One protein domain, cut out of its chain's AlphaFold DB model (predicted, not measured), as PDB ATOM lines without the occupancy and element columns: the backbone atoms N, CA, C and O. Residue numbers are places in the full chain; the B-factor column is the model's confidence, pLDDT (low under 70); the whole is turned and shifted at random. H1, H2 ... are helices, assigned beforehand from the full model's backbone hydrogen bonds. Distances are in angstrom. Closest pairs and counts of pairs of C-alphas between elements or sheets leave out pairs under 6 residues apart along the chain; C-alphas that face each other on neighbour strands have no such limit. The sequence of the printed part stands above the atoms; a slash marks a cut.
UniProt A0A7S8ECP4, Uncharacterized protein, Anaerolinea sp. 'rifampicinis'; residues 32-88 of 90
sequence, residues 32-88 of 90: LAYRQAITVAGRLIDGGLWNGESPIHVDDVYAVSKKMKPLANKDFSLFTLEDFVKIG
ATOM      1  N   LEU A  32     -25.412 -22.777 528.239       69.75
ATOM      2  CA  LEU A  32     -26.205 -21.901 529.103       69.75
ATOM      3  C   LEU A  32     -27.386 -22.613 529.778       69.75
ATOM      4  O   LEU A  32     -27.540 -22.473 530.989       69.75
ATOM      5  N   ALA A  33     -28.167 -23.406 529.040       69.31
ATOM      6  CA  ALA A  33     -29.292 -24.159 529.589       69.31
ATOM      7  C   ALA A  33     -28.809 -25.204 530.602       69.31
ATOM      8  O   ALA A  33     -29.381 -25.327 531.681       69.31
ATOM      9  N   TYR A  34     -27.686 -25.876 530.323       70.00
ATOM     10  CA  TYR A  34     -27.063 -26.800 531.273       70.00
ATOM     11  C   TYR A  34     -26.613 -26.090 532.559       70.00
ATOM     12  O   TYR A  34     -26.938 -26.520 533.664       70.00
ATOM     13  N   ARG A  35     -25.907 -24.957 532.438       75.94
ATOM     14  CA  ARG A  35     -25.458 -24.164 533.597       75.94
ATOM     15  C   ARG A  35     -26.628 -23.650 534.431       75.94
ATOM     16  O   ARG A  35     -26.565 -23.668 535.663       75.94
ATOM     17  N   GLN A  36     -27.695 -23.200 533.775       76.75
ATOM     18  CA  GLN A  36     -28.906 -22.775 534.465       76.75
ATOM     19  C   GLN A  36     -29.618 -23.959 535.122       76.75
ATOM     20  O   GLN A  36     -30.043 -23.822 536.262       76.75
ATOM     21  N   ALA A  37     -29.675 -25.127 534.479       76.69
ATOM     22  CA  ALA A  37     -30.273 -26.329 535.052       76.69
ATOM     23  C   ALA A  37     -29.517 -26.786 536.304       76.69
ATOM     24  O   ALA A  37     -30.147 -27.057 537.316       76.69
ATOM     25  N   ILE A  38     -28.179 -26.776 536.282       80.50
ATOM     26  CA  ILE A  38     -27.341 -27.055 537.462       80.50
ATOM     27  C   ILE A  38     -27.634 -26.049 538.586       80.50
ATOM     28  O   ILE A  38     -27.742 -26.430 539.747       80.50
ATOM     29  N   THR A  39     -27.798 -24.766 538.251       83.69
ATOM     30  CA  THR A  39     -28.094 -23.710 539.236       83.69
ATOM     31  C   THR A  39     -29.489 -23.879 539.846       83.69
ATOM     32  O   THR A  39     -29.661 -23.736 541.054       83.69
ATOM     33  N   VAL A  40     -30.486 -24.204 539.020       83.00
ATOM     34  CA  VAL A  40     -31.854 -24.538 539.438       83.00
ATOM     35  C   VAL A  40     -31.839 -25.767 540.343       83.00
ATOM     36  O   VAL A  40     -32.412 -25.742 541.425       83.00
ATOM     37  N   ALA A  41     -31.125 -26.814 539.940       82.31
ATOM     38  CA  ALA A  41     -30.977 -28.050 540.690       82.31
ATOM     39  C   ALA A  41     -30.300 -27.819 542.056       82.31
ATOM     40  O   ALA A  41     -30.785 -28.313 543.071       82.31
ATOM     41  N   GLY A  42     -29.250 -26.993 542.109       84.12
ATOM     42  CA  GLY A  42     -28.620 -26.563 543.362       84.12
ATOM     43  C   GLY A  42     -29.587 -25.801 544.268       84.12
ATOM     44  O   GLY A  42     -29.719 -26.135 545.438       84.12
ATOM     45  N   ARG A  43     -30.356 -24.853 543.713       84.94
ATOM     46  CA  ARG A  43     -31.392 -24.130 544.472       84.94
ATOM     47  C   ARG A  43     -32.490 -25.039 545.010       84.94
ATOM     48  O   ARG A  43     -32.966 -24.808 546.114       84.94
ATOM     49  N   LEU A  44     -32.891 -26.057 544.253       84.00
ATOM     50  CA  LEU A  44     -33.870 -27.041 544.709       84.00
ATOM     51  C   LEU A  44     -33.336 -27.866 545.886       84.00
ATOM     52  O   LEU A  44     -34.108 -28.180 546.786       84.00
ATOM     53  N   ILE A  45     -32.037 -28.178 545.911       85.81
ATOM     54  CA  ILE A  45     -31.386 -28.845 547.052       85.81
ATOM     55  C   ILE A  45     -31.317 -27.904 548.259       85.81
ATOM     56  O   ILE A  45     -31.738 -28.278 549.350       85.81
ATOM     57  N   ASP A  46     -30.858 -26.669 548.059       85.88
ATOM     58  CA  ASP A  46     -30.787 -25.634 549.100       85.88
ATOM     59  C   ASP A  46     -32.160 -25.289 549.705       85.88
ATOM     60  O   ASP A  46     -32.271 -24.989 550.893       85.88
ATOM     61  N   GLY A  47     -33.219 -25.327 548.891       82.25
ATOM     62  CA  GLY A  47     -34.609 -25.156 549.318       82.25
ATOM     63  C   GLY A  47     -35.234 -26.411 549.935       82.25
ATOM     64  O   GLY A  47     -36.407 -26.378 550.296       82.25
ATOM     65  N   GLY A  48     -34.496 -27.523 550.026       84.38
ATOM     66  CA  GLY A  48     -34.982 -28.799 550.560       84.38
ATOM     67  C   GLY A  48     -36.020 -29.510 549.684       84.38
ATOM     68  O   GLY A  48     -36.647 -30.465 550.133       84.38
ATOM     69  N   LEU A  49     -36.214 -29.058 548.443       84.75
ATOM     70  CA  LEU A  49     -37.214 -29.586 547.515       84.75
ATOM     71  C   LEU A  49     -36.720 -30.801 546.731       84.75
ATOM     72  O   LEU A  49     -37.512 -31.658 546.345       84.75
ATOM     73  N   TRP A  50     -35.414 -30.866 546.470       83.94
ATOM     74  CA  TRP A  50     -34.786 -31.981 545.774       83.94
ATOM     75  C   TRP A  50     -33.668 -32.581 546.612       83.94
ATOM     76  O   TRP A  50     -32.842 -31.878 547.180       83.94
ATOM     77  N   ASN A  51     -33.612 -33.907 546.641       80.31
ATOM     78  CA  ASN A  51     -32.591 -34.665 547.353       80.31
ATOM     79  C   ASN A  51     -31.348 -34.975 546.499       80.31
ATOM     80  O   ASN A  51     -30.437 -35.640 546.979       80.31
ATOM     81  N   GLY A  52     -31.309 -34.565 545.227       77.44
ATOM     82  CA  GLY A  52     -30.200 -34.879 544.315       77.44
ATOM     83  C   GLY A  52     -30.172 -36.331 543.811       77.44
ATOM     84  O   GLY A  52     -29.404 -36.650 542.906       77.44
ATOM     85  N   GLU A  53     -31.006 -37.211 544.370       73.38
ATOM     86  CA  GLU A  53     -31.040 -38.639 544.031       73.38
ATOM     87  C   GLU A  53     -32.087 -38.959 542.956       73.38
ATOM     88  O   GLU A  53     -31.904 -39.888 542.168       73.38
ATOM     89  N   SER A  54     -33.178 -38.190 542.901       71.44
ATOM     90  CA  SER A  54     -34.281 -38.457 541.969       71.44
ATOM     91  C   SER A  54     -33.976 -37.915 540.568       71.44
ATOM     92  O   SER A  54     -33.563 -36.757 540.462       71.44
ATOM     93  N   PRO A  55     -34.217 -38.681 539.487       71.25
ATOM     94  CA  PRO A  55     -34.056 -38.182 538.128       71.25
ATOM     95  C   PRO A  55     -35.106 -37.103 537.832       71.25
ATOM     96  O   PRO A  55     -36.300 -37.387 537.709       71.25
ATOM     97  N   ILE A  56     -34.645 -35.861 537.702       78.38
ATOM     98  CA  ILE A  56     -35.482 -34.712 537.351       78.38
ATOM     99  C   ILE A  56     -35.250 -34.307 535.898       78.38
ATOM    100  O   ILE A  56     -34.116 -34.282 535.419       78.38
ATOM    101  N   HIS A  57     -36.336 -33.971 535.213       77.25
ATOM    102  CA  HIS A  57     -36.327 -33.412 533.871       77.25
ATOM    103  C   HIS A  57     -36.803 -31.966 533.927       77.25
ATOM    104  O   HIS A  57     -37.917 -31.680 534.361       77.25
ATOM    105  N   VAL A  58     -35.966 -31.044 533.462       76.00
ATOM    106  CA  VAL A  58     -36.338 -29.632 533.348       76.00
ATOM    107  C   VAL A  58     -36.761 -29.370 531.907       76.00
ATOM    108  O   VAL A  58     -35.918 -29.405 531.016       76.00
ATOM    109  N   ASP A  59     -38.061 -29.162 531.694       72.19
ATOM    110  CA  ASP A  59     -38.655 -28.913 530.370       72.19
ATOM    111  C   ASP A  59     -38.269 -27.514 529.859       72.19
ATOM    112  O   ASP A  59     -37.711 -27.371 528.775       72.19
ATOM    113  N   ASP A  60     -38.440 -26.496 530.712       76.94
ATOM    114  CA  ASP A  60     -38.047 -25.111 530.442       76.94
ATOM    115  C   ASP A  60     -37.231 -24.537 531.610       76.94
ATOM    116  O   ASP A  60     -37.748 -24.031 532.609       76.94
ATOM    117  N   VAL A  61     -35.906 -24.603 531.472       77.44
ATOM    118  CA  VAL A  61     -34.964 -24.093 532.475       77.44
ATOM    119  C   VAL A  61     -35.116 -22.579 532.680       77.44
ATOM    120  O   VAL A  61     -34.913 -22.081 533.790       77.44
ATOM    121  N   TYR A  62     -35.482 -21.834 531.635       76.44
ATOM    122  CA  TYR A  62     -35.587 -20.382 531.689       76.44
ATOM    123  C   TYR A  62     -36.835 -19.945 532.459       76.44
ATOM    124  O   TYR A  62     -36.741 -19.091 533.348       76.44
ATOM    125  N   ALA A  63     -37.985 -20.566 532.185       81.62
ATOM    126  CA  ALA A  63     -39.217 -20.337 532.935       81.62
ATOM    127  C   ALA A  63     -39.035 -20.676 534.420       81.62
ATOM    128  O   ALA A  63     -39.384 -19.871 535.287       81.62
ATOM    129  N   VAL A  64     -38.406 -21.816 534.714       81.75
ATOM    130  CA  VAL A  64     -38.122 -22.256 536.084       81.75
ATOM    131  C   VAL A  64     -37.174 -21.290 536.786       81.75
ATOM    132  O   VAL A  64     -37.462 -20.830 537.889       81.75
ATOM    133  N   SER A  65     -36.082 -20.893 536.130       81.12
ATOM    134  CA  SER A  65     -35.142 -19.909 536.674       81.12
ATOM    135  C   SER A  65     -35.817 -18.561 536.949       81.12
ATOM    136  O   SER A  65     -35.586 -17.959 537.999       81.12
ATOM    137  N   LYS A  66     -36.705 -18.101 536.059       84.25
ATOM    138  CA  LYS A  66     -37.471 -16.860 536.237       84.25
ATOM    139  C   LYS A  66     -38.468 -16.961 537.394       84.25
ATOM    140  O   LYS A  66     -38.587 -15.997 538.147       84.25
ATOM    141  N   LYS A  67     -39.124 -18.115 537.569       82.69
ATOM    142  CA  LYS A  67     -40.034 -18.401 538.691       82.69
ATOM    143  C   LYS A  67     -39.282 -18.466 540.022       82.69
ATOM    144  O   LYS A  67     -39.752 -17.912 541.001       82.69
ATOM    145  N   MET A  68     -38.081 -19.047 540.037       80.94
ATOM    146  CA  MET A  68     -37.213 -19.127 541.219       80.94
ATOM    147  C   MET A  68     -36.498 -17.817 541.565       80.94
ATOM    148  O   MET A  68     -36.024 -17.660 542.685       80.94
ATOM    149  N   LYS A  69     -36.353 -16.877 540.626       82.00
ATOM    150  CA  LYS A  69     -35.639 -15.611 540.853       82.00
ATOM    151  C   LYS A  69     -36.224 -14.772 542.007       82.00
ATOM    152  O   LYS A  69     -35.414 -14.290 542.797       82.00
ATOM    153  N   PRO A  70     -37.556 -14.593 542.130       84.12
ATOM    154  CA  PRO A  70     -38.165 -13.913 543.276       84.12
ATOM    155  C   PRO A  70     -38.366 -14.807 544.513       84.12
ATOM    156  O   PRO A  70     -38.645 -14.270 545.579       84.12
ATOM    157  N   LEU A  71     -38.251 -16.133 544.389       82.44
ATOM    158  CA  LEU A  71     -38.483 -17.071 545.492       82.44
ATOM    159  C   LEU A  71     -37.217 -17.221 546.344       82.44
ATOM    160  O   LEU A  71     -36.128 -17.469 545.820       82.44
ATOM    161  N   ALA A  72     -37.351 -17.088 547.663       81.56
ATOM    162  CA  ALA A  72     -36.293 -17.428 548.605       81.56
ATOM    163  C   ALA A  72     -36.368 -18.915 548.977       81.56
ATOM    164  O   ALA A  72     -37.417 -19.537 548.856       81.56
ATOM    165  N   ASN A  73     -35.276 -19.477 549.509       79.75
ATOM    166  CA  ASN A  73     -35.181 -20.896 549.903       79.75
ATOM    167  C   ASN A  73     -36.355 -21.364 550.792       79.75
ATOM    168  O   ASN A  73     -36.840 -22.480 550.661       79.75
ATOM    169  N   LYS A  74     -36.859 -20.472 551.646       81.19
ATOM    170  CA  LYS A  74     -38.014 -20.684 552.533       81.19
ATOM    171  C   LYS A  74     -39.365 -20.746 551.810       81.19
ATOM    172  O   LYS A  74     -40.271 -21.414 552.302       81.19
ATOM    173  N   ASP A  75     -39.498 -20.105 550.653       83.38
ATOM    174  CA  ASP A  75     -40.717 -20.155 549.841       83.38
ATOM    175  C   ASP A  75     -40.845 -21.485 549.095       83.38
ATOM    176  O   ASP A  75     -41.958 -21.897 548.788       83.38
ATOM    177  N   PHE A  76     -39.736 -22.195 548.847       81.56
ATOM    178  CA  PHE A  76     -39.774 -23.503 548.184       81.56
ATOM    179  C   PHE A  76     -40.606 -24.519 548.968       81.56
ATOM    180  O   PHE A  76     -41.278 -25.327 548.343       81.56
ATOM    181  N   SER A  77     -40.679 -24.405 550.297       81.31
ATOM    182  CA  SER A  77     -41.561 -25.209 551.157       81.31
ATOM    183  C   SER A  77     -43.046 -25.170 550.752       81.31
ATOM    184  O   SER A  77     -43.805 -26.052 551.142       81.31
ATOM    185  N   LEU A  78     -43.476 -24.132 550.023       83.50
ATOM    186  CA  LEU A  78     -44.855 -23.948 549.550       83.50
ATOM    187  C   LEU A  78     -45.130 -24.633 548.206       83.50
ATOM    188  O   LEU A  78     -46.278 -24.699 547.773       83.50
ATOM    189  N   PHE A  79     -44.087 -25.105 547.535       85.00
ATOM    190  CA  PHE A  79     -44.158 -25.727 546.221       85.00
ATOM    191  C   PHE A  79     -43.736 -27.194 546.314       85.00
ATOM    192  O   PHE A  79     -43.212 -27.656 547.325       85.00
ATOM    193  N   THR A  80     -43.958 -27.948 545.245       83.88
ATOM    194  CA  THR A  80     -43.434 -29.309 545.107       83.88
ATOM    195  C   THR A  80     -42.356 -29.329 544.037       83.88
ATOM    196  O   THR A  80     -42.304 -28.460 543.168       83.88
ATOM    197  N   LEU A  81     -41.479 -30.332 544.080       82.56
ATOM    198  CA  LEU A  81     -40.461 -30.516 543.048       82.56
ATOM    199  C   LEU A  81     -41.093 -30.561 541.641       82.56
ATOM    200  O   LEU A  81     -40.575 -29.942 540.717       82.56
ATOM    201  N   GLU A  82     -42.261 -31.196 541.521       83.00
ATOM    202  CA  GLU A  82     -43.049 -31.318 540.287       83.00
ATOM    203  C   GLU A  82     -43.541 -29.983 539.704       83.00
ATOM    204  O   GLU A  82     -43.761 -29.887 538.498       83.00
ATOM    205  N   ASP A  83     -43.677 -28.936 540.529       82.81
ATOM    206  CA  ASP A  83     -44.082 -27.593 540.084       82.81
ATOM    207  C   ASP A  83     -42.977 -26.878 539.283       82.81
ATOM    208  O   ASP A  83     -43.245 -25.971 538.488       82.81
ATOM    209  N   PHE A  84     -41.725 -27.309 539.465       80.12
ATOM    210  CA  PHE A  84     -40.564 -26.761 538.768       80.12
ATOM    211  C   PHE A  84     -39.994 -27.721 537.729       80.12
ATOM    212  O   PHE A  84     -39.498 -27.284 536.696       80.12
ATOM    213  N   VAL A  85     -40.006 -29.026 537.992       81.44
ATOM    214  CA  VAL A  85     -39.355 -30.023 537.136       81.44
ATOM    215  C   VAL A  85     -40.239 -31.251 537.006       81.44
ATOM    216  O   VAL A  85     -40.908 -31.643 537.948       81.44
ATOM    217  N   LYS A  86     -40.222 -31.924 535.860       78.88
ATOM    218  CA  LYS A  86     -40.918 -33.203 535.705       78.88
ATOM    219  C   LYS A  86     -40.114 -34.299 536.399       78.88
ATOM    220  O   LYS A  86     -38.957 -34.542 536.051       78.88
ATOM    221  N   ILE A  87     -40.726 -34.988 537.358       73.38
ATOM    222  CA  ILE A  87     -40.142 -36.193 537.954       73.38
ATOM    223  C   ILE A  87     -40.502 -37.367 537.045       73.38
ATOM    224  O   ILE A  87     -41.669 -37.711 536.875       73.38
ATOM    225  N   GLY A  88     -39.498 -37.962 536.405       58.78
ATOM    226  CA  GLY A  88     -39.724 -39.088 535.506       58.78
ATOM    227  C   GLY A  88     -39.766 -40.401 536.278       58.78
ATOM    228  O   GLY A  88     -38.723 -40.863 536.739       58.78
TER     229      GLY A  88
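What this domain is: This is residues 32 to 88 of the 90 residues of an uncharacterized protein of Anaerolinea sp. 'rifampicinis' (UniProt A0A7S8ECP4). A long helix, H1, makes one side of a small rounded body, and a shorter helix, H2, packs on it with both running the same way; the very short H3 makes the third corner of a triangle with them. Long loops fill out much of the rest: residues 47 to 60 run from the end of H1 back to the beginning of H2, residues 69 to 80 lead on from H2 to H3, and near the end of the printed part residues 86 to 87 pair with residues 56 to 57 of the first loop. The printed part has 57 residues with three named helices, in the order H1, H2, H3 along the chain, and no named strand. Its class is all helix, although under half of the printed residues, 27 of 57, are in named elements. It is compact, with a radius of gyration of the C-alphas of 10.1 A, and its C-alphas span 26 by 23 by 16 A along their three main axes.

How they stand to each other: The longest helix is H1, residues 32 to 46. It touches H2, residues 61 to 68, with 10 pairs of C-alphas within 8 A. Their closest C-alphas are those of Ala 37 and Val 61, 5.8 A apart, and their centres are 9.8 A apart. The two helices run the same way at a steep tilt of 36 degrees, only just past shallow. H3, residues 81 to 84, touches no helix, but is near H2. H2 and H3 are close but not clearly touching: their closest C-alphas, those of Val 64 and Phe 84, are 5.8 A apart, and their centres are 11.2 A apart. H1 and H3 are also close but not clearly touching; their closest C-alphas, those of Leu 44 and Leu 81, are 7.6 A apart, and their centres are 13.3 A apart. Outside the helices, residues 56 to 57 and residues 86 to 87 form a short antiparallel pairing, too short to be named as strands. In H1 and H2 every pair of O of residue i and N of residue i+4 is within hydrogen-bond range. H3, with four residues, is too short for such a pair; its one pair of O of residue i and N of residue i+3 is within range.

Where its parts are: H1 begins with C-alpha 32 at (-26.205, -21.901, 529.103) and ends with C-alpha 46 at (-30.787, -25.634, 549.100). Its 15 residues, Leu 32 to Asp 46, measure 20.9 A from first to last C-alpha. H2 has eight residues, Val 61 to Met 68, with C-alpha 61 at (-34.964, -24.093, 532.475), and measures 10.3 A from first to last C-alpha. H3 runs over four residues, Leu 81 to Phe 84, and measures 5.7 A; its last C-alpha, that of Phe 84, is at (-40.564, -26.761, 538.768).

The domain as a whole: The two C-alphas farthest apart are those of Leu 32 and Leu 78, 27.8 A, while those of the first and last printed residues, Leu 32 and Gly 88, are 22.8 A apart. The printed part runs from residue 32 to residue 88 without a cut, in a full chain of 90 residues. Both links between helices are long: 14 residues, 47 to 60, from H1 to H2, and 12 residues, 69 to 80, from H2 to H3. The C-alphas of the first link lie 8 to 14 A from the mean of all C-alphas, and those of the second 9 to 13 A. The mean pLDDT of the printed part is 79.6, and the model's confidence is low, under 70, at residues 32 to 33 and residue 88.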